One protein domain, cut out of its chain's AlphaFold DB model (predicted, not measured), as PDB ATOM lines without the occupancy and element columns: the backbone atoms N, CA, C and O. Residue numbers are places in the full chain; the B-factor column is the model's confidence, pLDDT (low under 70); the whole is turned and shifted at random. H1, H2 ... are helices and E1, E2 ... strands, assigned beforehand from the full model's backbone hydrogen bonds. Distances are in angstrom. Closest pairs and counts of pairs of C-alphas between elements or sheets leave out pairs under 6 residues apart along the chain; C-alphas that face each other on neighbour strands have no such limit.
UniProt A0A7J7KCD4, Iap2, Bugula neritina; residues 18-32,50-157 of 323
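What this domain is: This is residues 18 to 32 and 50 to 157 of the 323 residues of the protein "Iap2" of Bugula neritina (UniProt A0A7J7KCD4). With little regular structure, the small hairpin of strands E1 and E2 sits in the middle, and H3, of the helical hairpin H3 and H4, packs on E1. H1, H2 and H3 lie toward one end of the domain, with H1 farthest from the mean of the C-alphas, and H5 lies toward the opposite end, between the long loops of residues 119 to 133 and 142 to 157. The printed part has 123 residues, named elements hold only 45, mostly helix, in the order H1 H2 H3 H4 E1 E2 H5. It is compact, with a radius of gyration of the C-alphas of 13.6 A and spans of 42 by 35 by 26 A.

Where its parts are: H1, residues 55 to 65, begins at C-alpha 55 (129.964, 105.391, 106.051) and is 14.7 A long. H2 is residues 68 to 75, H3 78 to 83, H4 99 to 104, E1 107 to 109, E2 116 to 118. H5, residues 134 to 141, ends at C-alpha 141 (129.874, 100.706, 134.032).

How they stand to each other: E1 and E2 are antiparallel, with N 108 and O 117 within hydrogen-bond range at 2.9 A. H3 and H4 touch, their closest C-alphas, of Leu 82 and Ala 103, 5.0 A apart. H1 and H3 only just touch, with 3 pairs of C-alphas within 8 A, the closest those of Pro 55 and Lys 83. H2 is close to but not clearly touching H1, as is H5 to H4. In H1 to H5 every O i to N i+4 pair is within hydrogen-bond range.

The domain as a whole: Residues 33 to 49 are cut out, leaving C-alphas 32 and 50 24.7 A apart. The links H3 to H4 and E2 to H5 are long. Confidence is under 70 at, among others, residues 18 to 32.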
ATOM      1  N   GLN A  18     133.953  87.838 135.579       29.38
ATOM      2  CA  GLN A  18     135.321  88.349 135.527       29.38
ATOM      3  C   GLN A  18     135.262  89.876 135.373       29.38
ATOM      4  O   GLN A  18     134.750  90.347 134.358       29.38
ATOM      5  N   PRO A  19     135.756  90.679 136.330       40.91
ATOM      6  CA  PRO A  19     135.703  92.120 136.191       40.91
ATOM      7  C   PRO A  19     137.013  92.597 135.576       40.91
ATOM      8  O   PRO A  19     137.890  93.038 136.308       40.91
ATOM      9  N   ILE A  20     137.192  92.507 134.256       41.25
ATOM     10  CA  ILE A  20     138.306  93.216 133.609       41.25
ATOM     11  C   ILE A  20     137.917  93.644 132.197       41.25
ATOM     12  O   ILE A  20     137.971  92.838 131.275       41.25
ATOM     13  N   ARG A  21     137.615  94.932 132.013       45.06
ATOM     14  CA  ARG A  21     137.783  95.632 130.730       45.06
ATOM     15  C   ARG A  21     138.377  97.001 131.034       45.06
ATOM     16  O   ARG A  21     137.928  97.686 131.948       45.06
ATOM     17  N   HIS A  22     139.491  97.336 130.391       40.31
ATOM     18  CA  HIS A  22     140.273  98.526 130.736       40.31
ATOM     19  C   HIS A  22     139.489  99.810 130.438       40.31
ATOM     20  O   HIS A  22     139.160 100.092 129.287       40.31
ATOM     21  N   PHE A  23     139.241 100.608 131.476       48.09
ATOM     22  CA  PHE A  23     138.631 101.930 131.367       48.09
ATOM     23  C   PHE A  23     139.724 102.972 131.135       48.09
ATOM     24  O   PHE A  23     140.598 103.156 131.980       48.09
ATOM     25  N   THR A  24     139.672 103.679 130.011       36.47
ATOM     26  CA  THR A  24     140.422 104.931 129.858       36.47
ATOM     27  C   THR A  24     139.520 106.076 130.305       36.47
ATOM     28  O   THR A  24     138.476 106.297 129.699       36.47
ATOM     29  N   GLU A  25     139.929 106.729 131.392       35.53
ATOM     30  CA  GLU A  25     139.559 108.078 131.844       35.53
ATOM     31  C   GLU A  25     138.075 108.482 131.773       35.53
ATOM     32  O   GLU A  25     137.523 108.868 130.746       35.53
ATOM     33  N   ILE A  26     137.444 108.508 132.950       37.44
ATOM     34  CA  ILE A  26     136.216 109.266 133.187       37.44
ATOM     35  C   ILE A  26     136.602 110.750 133.198       37.44
ATOM     36  O   ILE A  26     137.004 111.271 134.237       37.44
ATOM     37  N   ILE A  27     136.463 111.448 132.071       33.28
ATOM     38  CA  ILE A  27     136.450 112.913 132.098       33.28
ATOM     39  C   ILE A  27     135.024 113.347 132.439       33.28
ATOM     40  O   ILE A  27     134.177 113.559 131.571       33.28
ATOM     41  N   ALA A  28     134.739 113.420 133.740       30.78
ATOM     42  CA  ALA A  28     133.525 114.042 134.247       30.78
ATOM     43  C   ALA A  28     133.632 115.555 134.018       30.78
ATOM     44  O   ALA A  28     134.106 116.292 134.879       30.78
ATOM     45  N   TYR A  29     133.224 116.024 132.838       34.12
ATOM     46  CA  TYR A  29     132.976 117.447 132.662       34.12
ATOM     47  C   TYR A  29     131.724 117.844 133.455       34.12
ATOM     48  O   TYR A  29     130.765 117.064 133.519       34.12
ATOM     49  N   PRO A  30     131.719 119.046 134.057       31.50
ATOM     50  CA  PRO A  30     130.532 119.610 134.672       31.50
ATOM     51  C   PRO A  30     129.407 119.577 133.649       31.50
ATOM     52  O   PRO A  30     129.632 119.937 132.496       31.50
ATOM     53  N   LEU A  31     128.242 119.109 134.102       35.16
ATOM     54  CA  LEU A  31     126.913 119.428 133.588       35.16
ATOM     55  C   LEU A  31     126.955 120.050 132.190       35.16
ATOM     56  O   LEU A  31     127.195 121.252 132.069       35.16
ATOM     57  N   ILE A  32     126.682 119.243 131.156       36.78
ATOM     58  CA  ILE A  32     126.251 119.776 129.862       36.78
ATOM     59  C   ILE A  32     125.233 120.866 130.199       36.78
ATOM     60  O   ILE A  32     124.186 120.582 130.793       36.78
ATOM     61  N   LEU A  50     125.339 115.223 105.055       79.00
ATOM     62  CA  LEU A  50     125.579 114.039 105.889       79.00
ATOM     63  C   LEU A  50     125.016 112.748 105.281       79.00
ATOM     64  O   LEU A  50     125.532 111.667 105.548       79.00
ATOM     65  N   ASP A  51     123.931 112.832 104.512       76.75
ATOM     66  CA  ASP A  51     123.331 111.682 103.824       76.75
ATOM     67  C   ASP A  51     124.091 111.294 102.547       76.75
ATOM     68  O   ASP A  51     123.980 110.156 102.100       76.75
ATOM     69  N   ALA A  52     124.869 112.216 101.972       81.44
ATOM     70  CA  ALA A  52     125.693 111.964 100.791       81.44
ATOM     71  C   ALA A  52     127.063 111.340 101.116       81.44
ATOM     72  O   ALA A  52     127.704 110.797 100.218       81.44
ATOM     73  N   MET A  53     127.517 111.423 102.371       85.69
ATOM     74  CA  MET A  53     128.780 110.831 102.820       85.69
ATOM     75  C   MET A  53     128.706 109.301 102.816       85.69
ATOM     76  O   MET A  53     127.721 108.709 103.265       85.69
ATOM     77  N   SER A  54     129.784 108.646 102.384       87.69
ATOM     78  CA  SER A  54     129.975 107.220 102.649       87.69
ATOM     79  C   SER A  54     130.080 106.960 104.162       87.69
ATOM     80  O   SER A  54     130.419 107.867 104.929       87.69
ATOM     81  N   PRO A  55     129.842 105.720 104.631       86.44
ATOM     82  CA  PRO A  55     129.964 105.391 106.051       86.44
ATOM     83  C   PRO A  55     131.312 105.784 106.676       86.44
ATOM     84  O   PRO A  55     131.342 106.315 107.786       86.44
ATOM     85  N   SER A  56     132.420 105.570 105.962       84.88
ATOM     86  CA  SER A  56     133.765 105.910 106.444       84.88
ATOM     87  C   SER A  56     133.999 107.421 106.509       84.88
ATOM     88  O   SER A  56     134.585 107.904 107.474       84.88
ATOM     89  N   GLU A  57     133.514 108.175 105.516       87.62
ATOM     90  CA  GLU A  57     133.590 109.645 105.515       87.62
ATOM     91  C   GLU A  57     132.757 110.238 106.651       87.62
ATOM     92  O   GLU A  57     133.242 111.102 107.376       87.62
ATOM     93  N   TYR A  58     131.540 109.728 106.859       89.81
ATOM     94  CA  TYR A  58     130.680 110.154 107.959       89.81
ATOM     95  C   TYR A  58     131.335 109.879 109.319       89.81
ATOM     96  O   TYR A  58     131.352 110.751 110.187       89.81
ATOM     97  N   LEU A  59     131.909 108.684 109.507       87.56
ATOM     98  CA  LEU A  59     132.606 108.328 110.743       87.56
ATOM     99  C   LEU A  59     133.811 109.246 110.995       87.56
ATOM    100  O   LEU A  59     133.967 109.750 112.107       87.56
ATOM    101  N   SER A  60     134.614 109.523 109.963       89.81
ATOM    102  CA  SER A  60     135.735 110.467 110.049       89.81
ATOM    103  C   SER A  60     135.262 111.873 110.424       89.81
ATOM    104  O   SER A  60     135.785 112.466 111.365       89.81
ATOM    105  N   TYR A  61     134.231 112.382 109.746       89.81
ATOM    106  CA  TYR A  61     133.652 113.700 110.007       89.81
ATOM    107  C   TYR A  61     133.170 113.834 111.458       89.81
ATOM    108  O   TYR A  61     133.529 114.777 112.164       89.81
ATOM    109  N   VAL A  62     132.413 112.848 111.952       88.38
ATOM    110  CA  VAL A  62     131.893 112.851 113.328       88.38
ATOM    111  C   VAL A  62     133.017 112.855 114.370       88.38
ATOM    112  O   VAL A  62     132.893 113.528 115.399       88.38
ATOM    113  N   LEU A  63     134.103 112.111 114.134       87.75
ATOM    114  CA  LEU A  63     135.186 111.934 115.106       87.75
ATOM    115  C   LEU A  63     136.267 113.021 115.058       87.75
ATOM    116  O   LEU A  63     136.895 113.271 116.092       87.75
ATOM    117  N   HIS A  64     136.475 113.665 113.910       87.19
ATOM    118  CA  HIS A  64     137.607 114.574 113.700       87.19
ATOM    119  C   HIS A  64     137.204 116.005 113.342       87.19
ATOM    120  O   HIS A  64     137.887 116.930 113.778       87.19
ATOM    121  N   ASP A  65     136.093 116.198 112.628       86.06
ATOM    122  CA  ASP A  65     135.720 117.516 112.097       86.06
ATOM    123  C   ASP A  65     134.700 118.247 112.980       86.06
ATOM    124  O   ASP A  65     134.626 119.475 112.960       86.06
ATOM    125  N   LEU A  66     133.922 117.507 113.780       80.56
ATOM    126  CA  LEU A  66     132.990 118.081 114.750       80.56
ATOM    127  C   LEU A  66     133.668 118.393 116.084       80.56
ATOM    128  O   LEU A  66     134.364 117.548 116.663       80.56
ATOM    129  N   THR A  67     133.350 119.563 116.641       79.19
ATOM    130  CA  THR A  67     133.614 119.849 118.057       79.19
ATOM    131  C   THR A  67     132.821 118.897 118.960       79.19
ATOM    132  O   THR A  67     131.845 118.271 118.540       79.19
ATOM    133  N   LEU A  68     133.217 118.788 120.232       69.62
ATOM    134  CA  LEU A  68     132.515 117.929 121.195       69.62
ATOM    135  C   LEU A  68     131.030 118.301 121.337       69.62
ATOM    136  O   LEU A  68     130.182 117.414 121.324       69.62
ATOM    137  N   ASP A  69     130.708 119.594 121.403       71.06
ATOM    138  CA  ASP A  69     129.327 120.066 121.563       71.06
ATOM    139  C   ASP A  69     128.475 119.806 120.306       71.06
ATOM    140  O   ASP A  69     127.307 119.416 120.406       71.06
ATOM    141  N   GLU A  70     129.052 119.976 119.112       78.19
ATOM    142  CA  GLU A  70     128.383 119.660 117.842       78.19
ATOM    143  C   GLU A  70     128.143 118.158 117.697       78.19
ATOM    144  O   GLU A  70     127.047 117.737 117.320       78.19
ATOM    145  N   ARG A  71     129.144 117.343 118.049       80.88
ATOM    146  CA  ARG A  71     129.046 115.883 118.053       80.88
ATOM    147  C   ARG A  71     127.940 115.416 118.988       80.88
ATOM    148  O   ARG A  71     127.108 114.607 118.591       80.88
ATOM    149  N   GLU A  72     127.898 115.926 120.212       78.44
ATOM    150  CA  GLU A  72     126.867 115.550 121.181       78.44
ATOM    151  C   GLU A  72     125.476 115.974 120.729       78.44
ATOM    152  O   GLU A  72     124.538 115.184 120.821       78.44
ATOM    153  N   SER A  73     125.356 117.176 120.164       78.69
ATOM    154  CA  SER A  73     124.101 117.681 119.604       78.69
ATOM    155  C   SER A  73     123.603 116.844 118.424       78.69
ATOM    156  O   SER A  73     122.400 116.617 118.303       78.69
ATOM    157  N   LEU A  74     124.506 116.360 117.565       84.12
ATOM    158  CA  LEU A  74     124.184 115.478 116.443       84.12
ATOM    159  C   LEU A  74     123.765 114.080 116.924       84.12
ATOM    160  O   LEU A  74     122.771 113.521 116.462       84.12
ATOM    161  N   LEU A  75     124.518 113.516 117.870       90.44
ATOM    162  CA  LEU A  75     124.400 112.118 118.282       90.44
ATOM    163  C   LEU A  75     123.310 111.863 119.330       90.44
ATOM    164  O   LEU A  75     123.101 110.711 119.714       90.44
ATOM    165  N   VAL A  76     122.545 112.875 119.756       83.81
ATOM    166  CA  VAL A  76     121.283 112.617 120.476       83.81
ATOM    167  C   VAL A  76     120.269 111.863 119.603       83.81
ATOM    168  O   VAL A  76     119.418 111.152 120.145       83.81
ATOM    169  N   ASP A  77     120.383 111.965 118.272       80.00
ATOM    170  CA  ASP A  77     119.612 111.193 117.294       80.00
ATOM    171  C   ASP A  77     120.195 109.786 117.096       80.00
ATOM    172  O   ASP A  77     121.339 109.606 116.674       80.00
ATOM    173  N   GLU A  78     119.382 108.769 117.389       86.44
ATOM    174  CA  GLU A  78     119.740 107.358 117.229       86.44
ATOM    175  C   GLU A  78     120.155 107.009 115.796       86.44
ATOM    176  O   GLU A  78     121.076 106.213 115.617       86.44
ATOM    177  N   ARG A  79     119.551 107.631 114.770       83.19
ATOM    178  CA  ARG A  79     119.933 107.403 113.365       83.19
ATOM    179  C   ARG A  79     121.374 107.826 113.117       83.19
ATOM    180  O   ARG A  79     122.119 107.124 112.438       83.19
ATOM    181  N   GLN A  80     121.765 108.966 113.679       88.38
ATOM    182  CA  GLN A  80     123.106 109.523 113.517       88.38
ATOM    183  C   GLN A  80     124.139 108.706 114.298       88.38
ATOM    184  O   GLN A  80     125.253 108.514 113.811       88.38
ATOM    185  N   ARG A  81     123.758 108.143 115.457       94.56
ATOM    186  CA  ARG A  81     124.578 107.146 116.164       94.56
ATOM    187  C   ARG A  81     124.764 105.880 115.339       94.56
ATOM    188  O   ARG A  81     125.897 105.447 115.166       94.56
ATOM    189  N   LEU A  82     123.688 105.324 114.782       90.44
ATOM    190  CA  LEU A  82     123.735 104.109 113.966       90.44
ATOM    191  C   LEU A  82     124.697 104.247 112.783       90.44
ATOM    192  O   LEU A  82     125.499 103.348 112.545       90.44
ATOM    193  N   LYS A  83     124.687 105.394 112.094       89.62
ATOM    194  CA  LYS A  83     125.610 105.658 110.979       89.62
ATOM    195  C   LYS A  83     127.087 105.474 111.346       89.62
ATOM    196  O   LYS A  83     127.852 105.033 110.496       89.62
ATOM    197  N   THR A  84     127.480 105.730 112.599       94.31
ATOM    198  CA  THR A  84     128.875 105.534 113.047       94.31
ATOM    199  C   THR A  84     129.322 104.069 113.012       94.31
ATOM    200  O   THR A  84     130.512 103.803 112.905       94.31
ATOM    201  N   PHE A  85     128.391 103.114 113.041       93.94
ATOM    202  CA  PHE A  85     128.699 101.682 113.012       93.94
ATOM    203  C   PHE A  85     128.746 101.097 111.593       93.94
ATOM    204  O   PHE A  85     129.252  99.995 111.405       93.94
ATOM    205  N   LEU A  86     128.255 101.827 110.584       86.50
ATOM    206  CA  LEU A  86     128.082 101.305 109.221       86.50
ATOM    207  C   LEU A  86     129.391 101.143 108.437       86.50
ATOM    208  O   LEU A  86     129.384 100.517 107.380       86.50
ATOM    209  N   ALA A  87     130.494 101.734 108.902       85.62
ATOM    210  CA  ALA A  87     131.771 101.676 108.198       85.62
ATOM    211  C   ALA A  87     132.474 100.327 108.401       85.62
ATOM    212  O   ALA A  87     132.758  99.611 107.445       85.62
ATOM    213  N   ASN A  88     132.791 100.002 109.653       87.62
ATOM    214  CA  ASN A  88     133.719  98.922 109.990       87.62
ATOM    215  C   ASN A  88     133.543  98.412 111.433       87.62
ATOM    216  O   ASN A  88     134.518  98.001 112.061       87.62
ATOM    217  N   TRP A  89     132.321  98.430 111.975       93.12
ATOM    218  CA  TRP A  89     132.053  97.863 113.299       93.12
ATOM    219  C   TRP A  89     132.346  96.345 113.328       93.12
ATOM    220  O   TRP A  89     131.709  95.584 112.593       93.12
ATOM    221  N   PRO A  90     133.265  95.850 114.184       91.75
ATOM    222  CA  PRO A  90     133.735  94.460 114.133       91.75
ATOM    223  C   PRO A  90     132.724  93.414 114.632       91.75
ATOM    224  O   PRO A  90     133.014  92.213 114.595       91.75
ATOM    225  N   HIS A  91     131.565  93.818 115.161       89.19
ATOM    226  CA  HIS A  91     130.574  92.906 115.753       89.19
ATOM    227  C   HIS A  91     129.208  92.945 115.068       89.19
ATOM    228  O   HIS A  91     128.241  92.437 115.627       89.19
ATOM    229  N   GLU A  92     129.129  93.464 113.839       87.00
ATOM    230  CA  GLU A  92     127.854  93.622 113.125       87.00
ATOM    231  C   GLU A  92     127.061  92.314 112.989       87.00
ATOM    232  O   GLU A  92     125.839  92.303 113.119       87.00
ATOM    233  N   HIS A  93     127.757  91.190 112.817       79.94
ATOM    234  CA  HIS A  93     127.146  89.864 112.675       79.94
ATOM    235  C   HIS A  93     127.060  89.065 113.985       79.94
ATOM    236  O   HIS A  93     126.634  87.911 113.972       79.94
ATOM    237  N   LYS A  94     127.482  89.633 115.123       77.88
ATOM    238  CA  LYS A  94     127.398  88.950 116.418       77.88
ATOM    239  C   LYS A  94     126.026  89.178 117.042       77.88
ATOM    240  O   LYS A  94     125.563  90.313 117.161       77.88
ATOM    241  N   ASN A  95     125.405  88.090 117.496       75.06
ATOM    242  CA  ASN A  95     124.121  88.155 118.182       75.06
ATOM    243  C   ASN A  95     124.208  89.090 119.400       75.06
ATOM    244  O   ASN A  95     125.107  88.942 120.229       75.06
ATOM    245  N   GLY A  96     123.287  90.048 119.487       76.75
ATOM    246  CA  GLY A  96     123.215  91.003 120.595       76.75
ATOM    247  C   GLY A  96     124.163  92.208 120.514       76.75
ATOM    248  O   GLY A  96     124.034  93.101 121.343       76.75
ATOM    249  N   LEU A  97     125.071  92.286 119.530       87.38
ATOM    250  CA  LEU A  97     126.112  93.330 119.465       87.38
ATOM    251  C   LEU A  97     126.172  94.097 118.134       87.38
ATOM    252  O   LEU A  97     127.191  94.724 117.837       87.38
ATOM    253  N   SER A  98     125.108  94.075 117.329       86.19
ATOM    254  CA  SER A  98     125.061  94.859 116.088       86.19
ATOM    255  C   SER A  98     125.133  96.365 116.359       86.19
ATOM    256  O   SER A  98     124.749  96.841 117.436       86.19
ATOM    257  N   GLY A  99     125.566  97.143 115.364       87.75
ATOM    258  CA  GLY A  99     125.606  98.600 115.466       87.75
ATOM    259  C   GLY A  99     124.247  99.215 115.812       87.75
ATOM    260  O   GLY A  99     124.168 100.186 116.564       87.75
ATOM    261  N   ALA A 100     123.154  98.599 115.348       84.25
ATOM    262  CA  ALA A 100     121.789  98.985 115.704       84.25
ATOM    263  C   ALA A 100     121.503  98.835 117.204       84.25
ATOM    264  O   ALA A 100     120.915  99.734 117.809       84.25
ATOM    265  N   ILE A 101     121.939  97.734 117.822       84.56
ATOM    266  CA  ILE A 101     121.763  97.514 119.262       84.56
ATOM    267  C   ILE A 101     122.615  98.509 120.051       84.56
ATOM    268  O   ILE A 101     122.119  99.114 121.004       84.56
ATOM    269  N   MET A 102     123.859  98.749 119.631       93.00
ATOM    270  CA  MET A 102     124.730  99.744 120.264       93.00
ATOM    271  C   MET A 102     124.113 101.152 120.213       93.00
ATOM    272  O   MET A 102     123.940 101.802 121.249       93.00
ATOM    273  N   ALA A 103     123.691 101.597 119.025       91.25
ATOM    274  CA  ALA A 103     123.074 102.904 118.807       91.25
ATOM    275  C   ALA A 103     121.785 103.099 119.614       91.25
ATOM    276  O   ALA A 103     121.590 104.153 120.241       91.25
ATOM    277  N   ARG A 104     120.931 102.071 119.655       85.50
ATOM    278  CA  ARG A 104     119.698 102.066 120.450       85.50
ATOM    279  C   ARG A 104     119.972 102.231 121.941       85.50
ATOM    280  O   ARG A 104     119.206 102.905 122.617       85.50
ATOM    281  N   ASN A 105     121.090 101.699 122.434       88.44
ATOM    282  CA  ASN A 105     121.521 101.800 123.832       88.44
ATOM    283  C   ASN A 105     122.377 103.046 124.137       88.44
ATOM    284  O   ASN A 105     123.054 103.119 125.166       88.44
ATOM    285  N   GLY A 106     122.316 104.050 123.256       89.12
ATOM    286  CA  GLY A 106     122.896 105.374 123.469       89.12
ATOM    287  C   GLY A 106     124.368 105.499 123.084       89.12
ATOM    288  O   GLY A 106     124.964 106.539 123.375       89.12
ATOM    289  N   PHE A 107     124.946 104.479 122.446       96.12
ATOM    290  CA  PHE A 107     126.351 104.450 122.052       96.12
ATOM    291  C   PHE A 107     126.588 104.893 120.607       96.12
ATOM    292  O   PHE A 107     125.744 104.691 119.741       96.12
ATOM    293  N   TYR A 108     127.765 105.452 120.344       95.81
ATOM    294  CA  TYR A 108     128.342 105.619 119.011       95.81
ATOM    295  C   TYR A 108     129.742 104.994 118.963       95.81
ATOM    296  O   TYR A 108     130.390 104.839 120.001       95.81
ATOM    297  N   TYR A 109     130.194 104.605 117.774       96.31
ATOM    298  CA  TYR A 109     131.479 103.938 117.576       96.31
ATOM    299  C   TYR A 109     132.637 104.940 117.477       96.31
ATOM    300  O   TYR A 109     132.499 105.991 116.852       96.31
ATOM    301  N   LEU A 110     133.779 104.610 118.090       91.88
ATOM    302  CA  LEU A 110     134.968 105.471 118.131       91.88
ATOM    303  C   LEU A 110     136.038 105.132 117.086       91.88
ATOM    304  O   LEU A 110     137.081 105.777 117.075       91.88
ATOM    305  N   ASN A 111     135.798 104.146 116.217       92.00
ATOM    306  CA  ASN A 111     136.782 103.682 115.232       92.00
ATOM    307  C   ASN A 111     138.121 103.217 115.844       92.00
ATOM    308  O   ASN A 111     139.169 103.295 115.208       92.00
ATOM    309  N   ASP A 112     138.081 102.741 117.091       89.06
ATOM    310  CA  ASP A 112     139.217 102.199 117.838       89.06
ATOM    311  C   ASP A 112     138.830 100.809 118.358       89.06
ATOM    312  O   ASP A 112     138.101 100.693 119.345       89.06
ATOM    313  N   SER A 113     139.281  99.753 117.674       92.38
ATOM    314  CA  SER A 113     138.915  98.361 117.973       92.38
ATOM    315  C   SER A 113     137.391  98.154 117.985       92.38
ATOM    316  O   SER A 113     136.737  98.249 116.956       92.38
ATOM    317  N   ASP A 114     136.802  97.881 119.142       93.50
ATOM    318  CA  ASP A 114     135.371  97.716 119.381       93.50
ATOM    319  C   ASP A 114     134.874  98.736 120.420       93.50
ATOM    320  O   ASP A 114     133.867  98.542 121.104       93.50
ATOM    321  N   ARG A 115     135.601  99.845 120.566       92.56
ATOM    322  CA  ARG A 115     135.297 100.874 121.547       92.56
ATOM    323  C   ARG A 115     134.096 101.705 121.114       92.56
ATOM    324  O   ARG A 115     134.070 102.300 120.037       92.56
ATOM    325  N   VAL A 116     133.138 101.826 122.019       94.88
ATOM    326  CA  VAL A 116     131.943 102.653 121.874       94.88
ATOM    327  C   VAL A 116     131.866 103.683 122.992       94.88
ATOM    328  O   VAL A 116     132.382 103.446 124.083       94.88
ATOM    329  N   GLN A 117     131.203 104.813 122.750       92.88
ATOM    330  CA  GLN A 117     131.006 105.870 123.742       92.88
ATOM    331  C   GLN A 117     129.548 106.309 123.814       92.88
ATOM    332  O   GLN A 117     128.878 106.462 122.798       92.88
ATOM    333  N   CYS A 118     129.027 106.474 125.027       91.75
ATOM    334  CA  CYS A 118     127.667 106.945 125.224       91.75
ATOM    335  C   CYS A 118     127.611 108.467 125.086       91.75
ATOM    336  O   CYS A 118     128.302 109.179 125.811       91.75
ATOM    337  N   VAL A 119     126.719 108.977 124.238       89.31
ATOM    338  CA  VAL A 119     126.534 110.429 124.052       89.31
ATOM    339  C   VAL A 119     125.988 111.132 125.307       89.31
ATOM    340  O   VAL A 119     126.249 112.306 125.535       89.31
ATOM    341  N   PHE A 120     125.250 110.419 126.164       82.12
ATOM    342  CA  PHE A 120     124.541 111.016 127.304       82.12
ATOM    343  C   PHE A 120     125.345 111.034 128.606       82.12
ATOM    344  O   PHE A 120     125.016 111.790 129.519       82.12
ATOM    345  N   CYS A 121     126.358 110.175 128.727       75.44
ATOM    346  CA  CYS A 121     127.211 110.106 129.917       75.44
ATOM    347  C   CYS A 121     128.708 110.180 129.616       75.44
ATOM    348  O   CYS A 121     129.500 110.190 130.555       75.44
ATOM    349  N   ARG A 122     129.091 110.207 128.330       80.50
ATOM    350  CA  ARG A 122     130.475 110.177 127.825       80.50
ATOM    351  C   ARG A 122     131.269 108.929 128.224       80.50
ATOM    352  O   ARG A 122     132.465 108.848 127.957       80.50
ATOM    353  N   GLY A 123     130.611 107.942 128.825       79.56
ATOM    354  CA  GLY A 123     131.216 106.679 129.214       79.56
ATOM    355  C   GLY A 123     131.599 105.844 128.000       79.56
ATOM    356  O   GLY A 123     130.779 105.673 127.098       79.56
ATOM    357  N   SER A 124     132.830 105.330 127.984       87.19
ATOM    358  CA  SER A 124     133.331 104.461 126.915       87.19
ATOM    359  C   SER A 124     133.472 103.011 127.375       87.19
ATOM    360  O   SER A 124     133.987 102.765 128.466       87.19
ATOM    361  N   ILE A 125     133.051 102.061 126.538       83.56
ATOM    362  CA  ILE A 125     133.172 100.606 126.756       83.56
ATOM    363  C   ILE A 125     133.874  99.990 125.545       83.56
ATOM    364  O   ILE A 125     133.641 100.420 124.419       83.56
ATOM    365  N   LYS A 126     134.723  98.991 125.773       88.19
ATOM    366  CA  LYS A 126     135.440  98.214 124.751       88.19
ATOM    367  C   LYS A 126     135.554  96.753 125.195       88.19
ATOM    368  O   LYS A 126     135.099  96.436 126.292       88.19
ATOM    369  N   ASP A 127     136.216  95.921 124.398       84.69
ATOM    370  CA  ASP A 127     136.490  94.495 124.637       84.69
ATOM    371  C   ASP A 127     135.215  93.615 124.707       84.69
ATOM    372  O   ASP A 127     135.127  92.682 125.506       84.69
ATOM    373  N   TRP A 128     134.214  93.916 123.881       85.94
ATOM    374  CA  TRP A 128     132.930  93.229 123.751       85.94
ATOM    375  C   TRP A 128     133.052  91.763 123.318       85.94
ATOM    376  O   TRP A 128     133.814  91.368 122.433       85.94
ATOM    377  N   SER A 129     132.225  90.925 123.936       85.44
ATOM    378  CA  SER A 129     132.175  89.478 123.747       85.44
ATOM    379  C   SER A 129     130.773  89.034 123.346       85.44
ATOM    380  O   SER A 129     129.774  89.589 123.795       85.44
ATOM    381  N   SER A 130     130.681  88.011 122.493       80.75
ATOM    382  CA  SER A 130     129.388  87.454 122.082       80.75
ATOM    383  C   SER A 130     128.560  87.058 123.310       80.75
ATOM    384  O   SER A 130     129.033  86.280 124.134       80.75
ATOM    385  N   GLY A 131     127.331  87.570 123.407       74.06
ATOM    386  CA  GLY A 131     126.439  87.337 124.548       74.06
ATOM    387  C   GLY A 131     126.453  88.428 125.623       74.06
ATOM    388  O   GLY A 131     125.642  88.352 126.544       74.06
ATOM    389  N   ASP A 132     127.311  89.446 125.510       78.06
ATOM    390  CA  ASP A 132     127.217  90.629 126.370       78.06
ATOM    391  C   ASP A 132     125.896  91.376 126.136       78.06
ATOM    392  O   ASP A 132     125.462  91.570 124.999       78.06
ATOM    393  N   ASP A 133     125.287  91.858 127.221       79.50
ATOM    394  CA  ASP A 133     124.112  92.723 127.161       79.50
ATOM    395  C   ASP A 133     124.547  94.191 127.225       79.50
ATOM    396  O   ASP A 133     125.058  94.670 128.239       79.50
ATOM    397  N   VAL A 134     124.330  94.924 126.132       82.56
ATOM    398  CA  VAL A 134     124.790  96.312 125.986       82.56
ATOM    399  C   VAL A 134     124.212  97.235 127.061       82.56
ATOM    400  O   VAL A 134     124.930  98.083 127.595       82.56
ATOM    401  N   LEU A 135     122.928  97.084 127.396       74.56
ATOM    402  CA  LEU A 135     122.256  97.941 128.372       74.56
ATOM    403  C   LEU A 135     122.762  97.653 129.788       74.56
ATOM    404  O   LEU A 135     123.001  98.579 130.566       74.56
ATOM    405  N   ARG A 136     122.965  96.376 130.116       68.62
ATOM    406  CA  ARG A 136     123.534  95.922 131.382       68.62
ATOM    407  C   ARG A 136     124.965  96.411 131.538       68.62
ATOM    408  O   ARG A 136     125.270  96.989 132.576       68.62
ATOM    409  N   GLU A 137     125.819  96.238 130.533       75.62
ATOM    410  CA  GLU A 137     127.212  96.700 130.588       75.62
ATOM    411  C   GLU A 137     127.286  98.225 130.742       75.62
ATOM    412  O   GLU A 137     128.062  98.746 131.550       75.62
ATOM    413  N   HIS A 138     126.399  98.950 130.056       78.19
ATOM    414  CA  HIS A 138     126.234 100.390 130.222       78.19
ATOM    415  C   HIS A 138     125.777 100.753 131.640       78.19
ATOM    416  O   HIS A 138     126.354 101.644 132.262       78.19
ATOM    417  N   GLY A 139     124.786 100.056 132.195       56.16
ATOM    418  CA  GLY A 139     124.277 100.329 133.537       56.16
ATOM    419  C   GLY A 139     125.233  99.938 134.662       56.16
ATOM    420  O   GLY A 139     125.284 100.627 135.680       56.16
ATOM    421  N   VAL A 140     126.030  98.885 134.483       63.97
ATOM    422  CA  VAL A 140     127.075  98.479 135.432       63.97
ATOM    423  C   VAL A 140     128.228  99.480 135.400       63.97
ATOM    424  O   VAL A 140     128.632  99.982 136.451       63.97
ATOM    425  N   SER A 141     128.710  99.827 134.206       57.69
ATOM    426  CA  SER A 141     129.874 100.706 134.032       57.69
ATOM    427  C   SER A 141     129.547 102.173 134.319       57.69
ATOM    428  O   SER A 141     130.308 102.879 134.982       57.69
ATOM    429  N   PHE A 142     128.376 102.632 133.874       60.78
ATOM    430  CA  PHE A 142     127.933 104.024 133.950       60.78
ATOM    431  C   PHE A 142     126.512 104.127 134.504       60.78
ATOM    432  O   PHE A 142     125.635 104.774 133.932       60.78
ATOM    433  N   SER A 143     126.299 103.556 135.691       62.56
ATOM    434  CA  SER A 143     125.036 103.638 136.451       62.56
ATOM    435  C   SER A 143     124.503 105.059 136.680       62.56
ATOM    436  O   SER A 143     123.344 105.220 137.049       62.56
ATOM    437  N   PHE A 144     125.325 106.099 136.483       49.56
ATOM    438  CA  PHE A 144     124.943 107.511 136.582       49.56
ATOM    439  C   PHE A 144     124.334 108.090 135.296       49.56
ATOM    440  O   PHE A 144     123.772 109.184 135.346       49.56
ATOM    441  N   CYS A 145     124.433 107.380 134.171       65.06
ATOM    442  CA  CYS A 145     123.965 107.833 132.870       65.06
ATOM    443  C   CYS A 145     122.466 108.169 132.890       65.06
ATOM    444  O   CYS A 145     121.642 107.341 133.283       65.06
ATOM    445  N   ARG A 146     122.096 109.378 132.440       66.56
ATOM    446  CA  ARG A 146     120.686 109.815 132.375       66.56
ATOM    447  C   ARG A 146     119.847 108.896 131.489       66.56
ATOM    448  O   ARG A 146     118.736 108.560 131.874       66.56
ATOM    449  N   PHE A 147     120.419 108.437 130.375       75.50
ATOM    450  CA  PHE A 147     119.783 107.483 129.468       75.50
ATOM    451  C   PHE A 147     119.451 106.157 130.171       75.50
ATOM    452  O   PHE A 147     118.304 105.728 130.139       75.50
ATOM    453  N   ILE A 148     120.409 105.565 130.896       74.38
ATOM    454  CA  ILE A 148     120.191 104.321 131.660       74.38
ATOM    455  C   ILE A 148     119.142 104.494 132.756       74.38
ATOM    456  O   ILE A 148     118.358 103.590 133.030       74.38
ATOM    457  N   LYS A 149     119.111 105.666 133.386       55.72
ATOM    458  CA  LYS A 149     118.144 105.986 134.439       55.72
ATOM    459  C   LYS A 149     116.749 106.335 133.916       55.72
ATOM    460  O   LYS A 149     115.877 106.623 134.730       55.72
ATOM    461  N   GLY A 150     116.544 106.385 132.597       55.66
ATOM    462  CA  GLY A 150     115.289 106.850 132.003       55.66
ATOM    463  C   GLY A 150     114.988 108.329 132.277       55.66
ATOM    464  O   GLY A 150     113.839 108.752 132.193       55.66
ATOM    465  N   ILE A 151     116.005 109.123 132.625       56.25
ATOM    466  CA  ILE A 151     115.875 110.568 132.812       56.25
ATOM    467  C   ILE A 151     115.964 111.219 131.434       56.25
ATOM    468  O   ILE A 151     116.893 110.931 130.679       56.25
ATOM    469  N   GLU A 152     115.049 112.144 131.132       67.25
ATOM    470  CA  GLU A 152     115.067 112.919 129.889       67.25
ATOM    471  C   GLU A 152     116.472 113.475 129.615       67.25
ATOM    472  O   GLU A 152     117.055 114.158 130.454       67.25
ATOM    473  N   CYS A 153     117.056 113.131 128.471       68.00
ATOM    474  CA  CYS A 153     118.439 113.474 128.117       68.00
ATOM    475  C   CYS A 153     118.565 113.966 126.668       68.00
ATOM    476  O   CYS A 153     119.654 113.957 126.100       68.00
ATOM    477  N   GLY A 154     117.434 114.324 126.053       71.00
ATOM    478  CA  GLY A 154     117.361 114.710 124.647       71.00
ATOM    479  C   GLY A 154     117.460 113.547 123.653       71.00
ATOM    480  O   GLY A 154     117.547 113.818 122.460       71.00
ATOM    481  N   ASN A 155     117.442 112.279 124.099       80.31
ATOM    482  CA  ASN A 155     117.492 111.114 123.205       80.31
ATOM    483  C   ASN A 155     116.334 111.137 122.194       80.31
ATOM    484  O   ASN A 155     115.167 111.193 122.585       80.31
ATOM    485  N   ARG A 156     116.655 111.039 120.904       83.06
ATOM    486  CA  ARG A 156     115.687 110.964 119.805       83.06
ATOM    487  C   ARG A 156     115.738 109.555 119.205       83.06
ATOM    488  O   ARG A 156     116.664 109.263 118.447       83.06
ATOM    489  N   PRO A 157     114.792 108.671 119.567       78.19
ATOM    490  CA  PRO A 157     114.818 107.282 119.132       78.19
ATOM    491  C   PRO A 157     114.462 107.139 117.652       78.19
ATOM    492  O   PRO A 157     113.606 107.858 117.120       78.19
TER     493      PRO A 157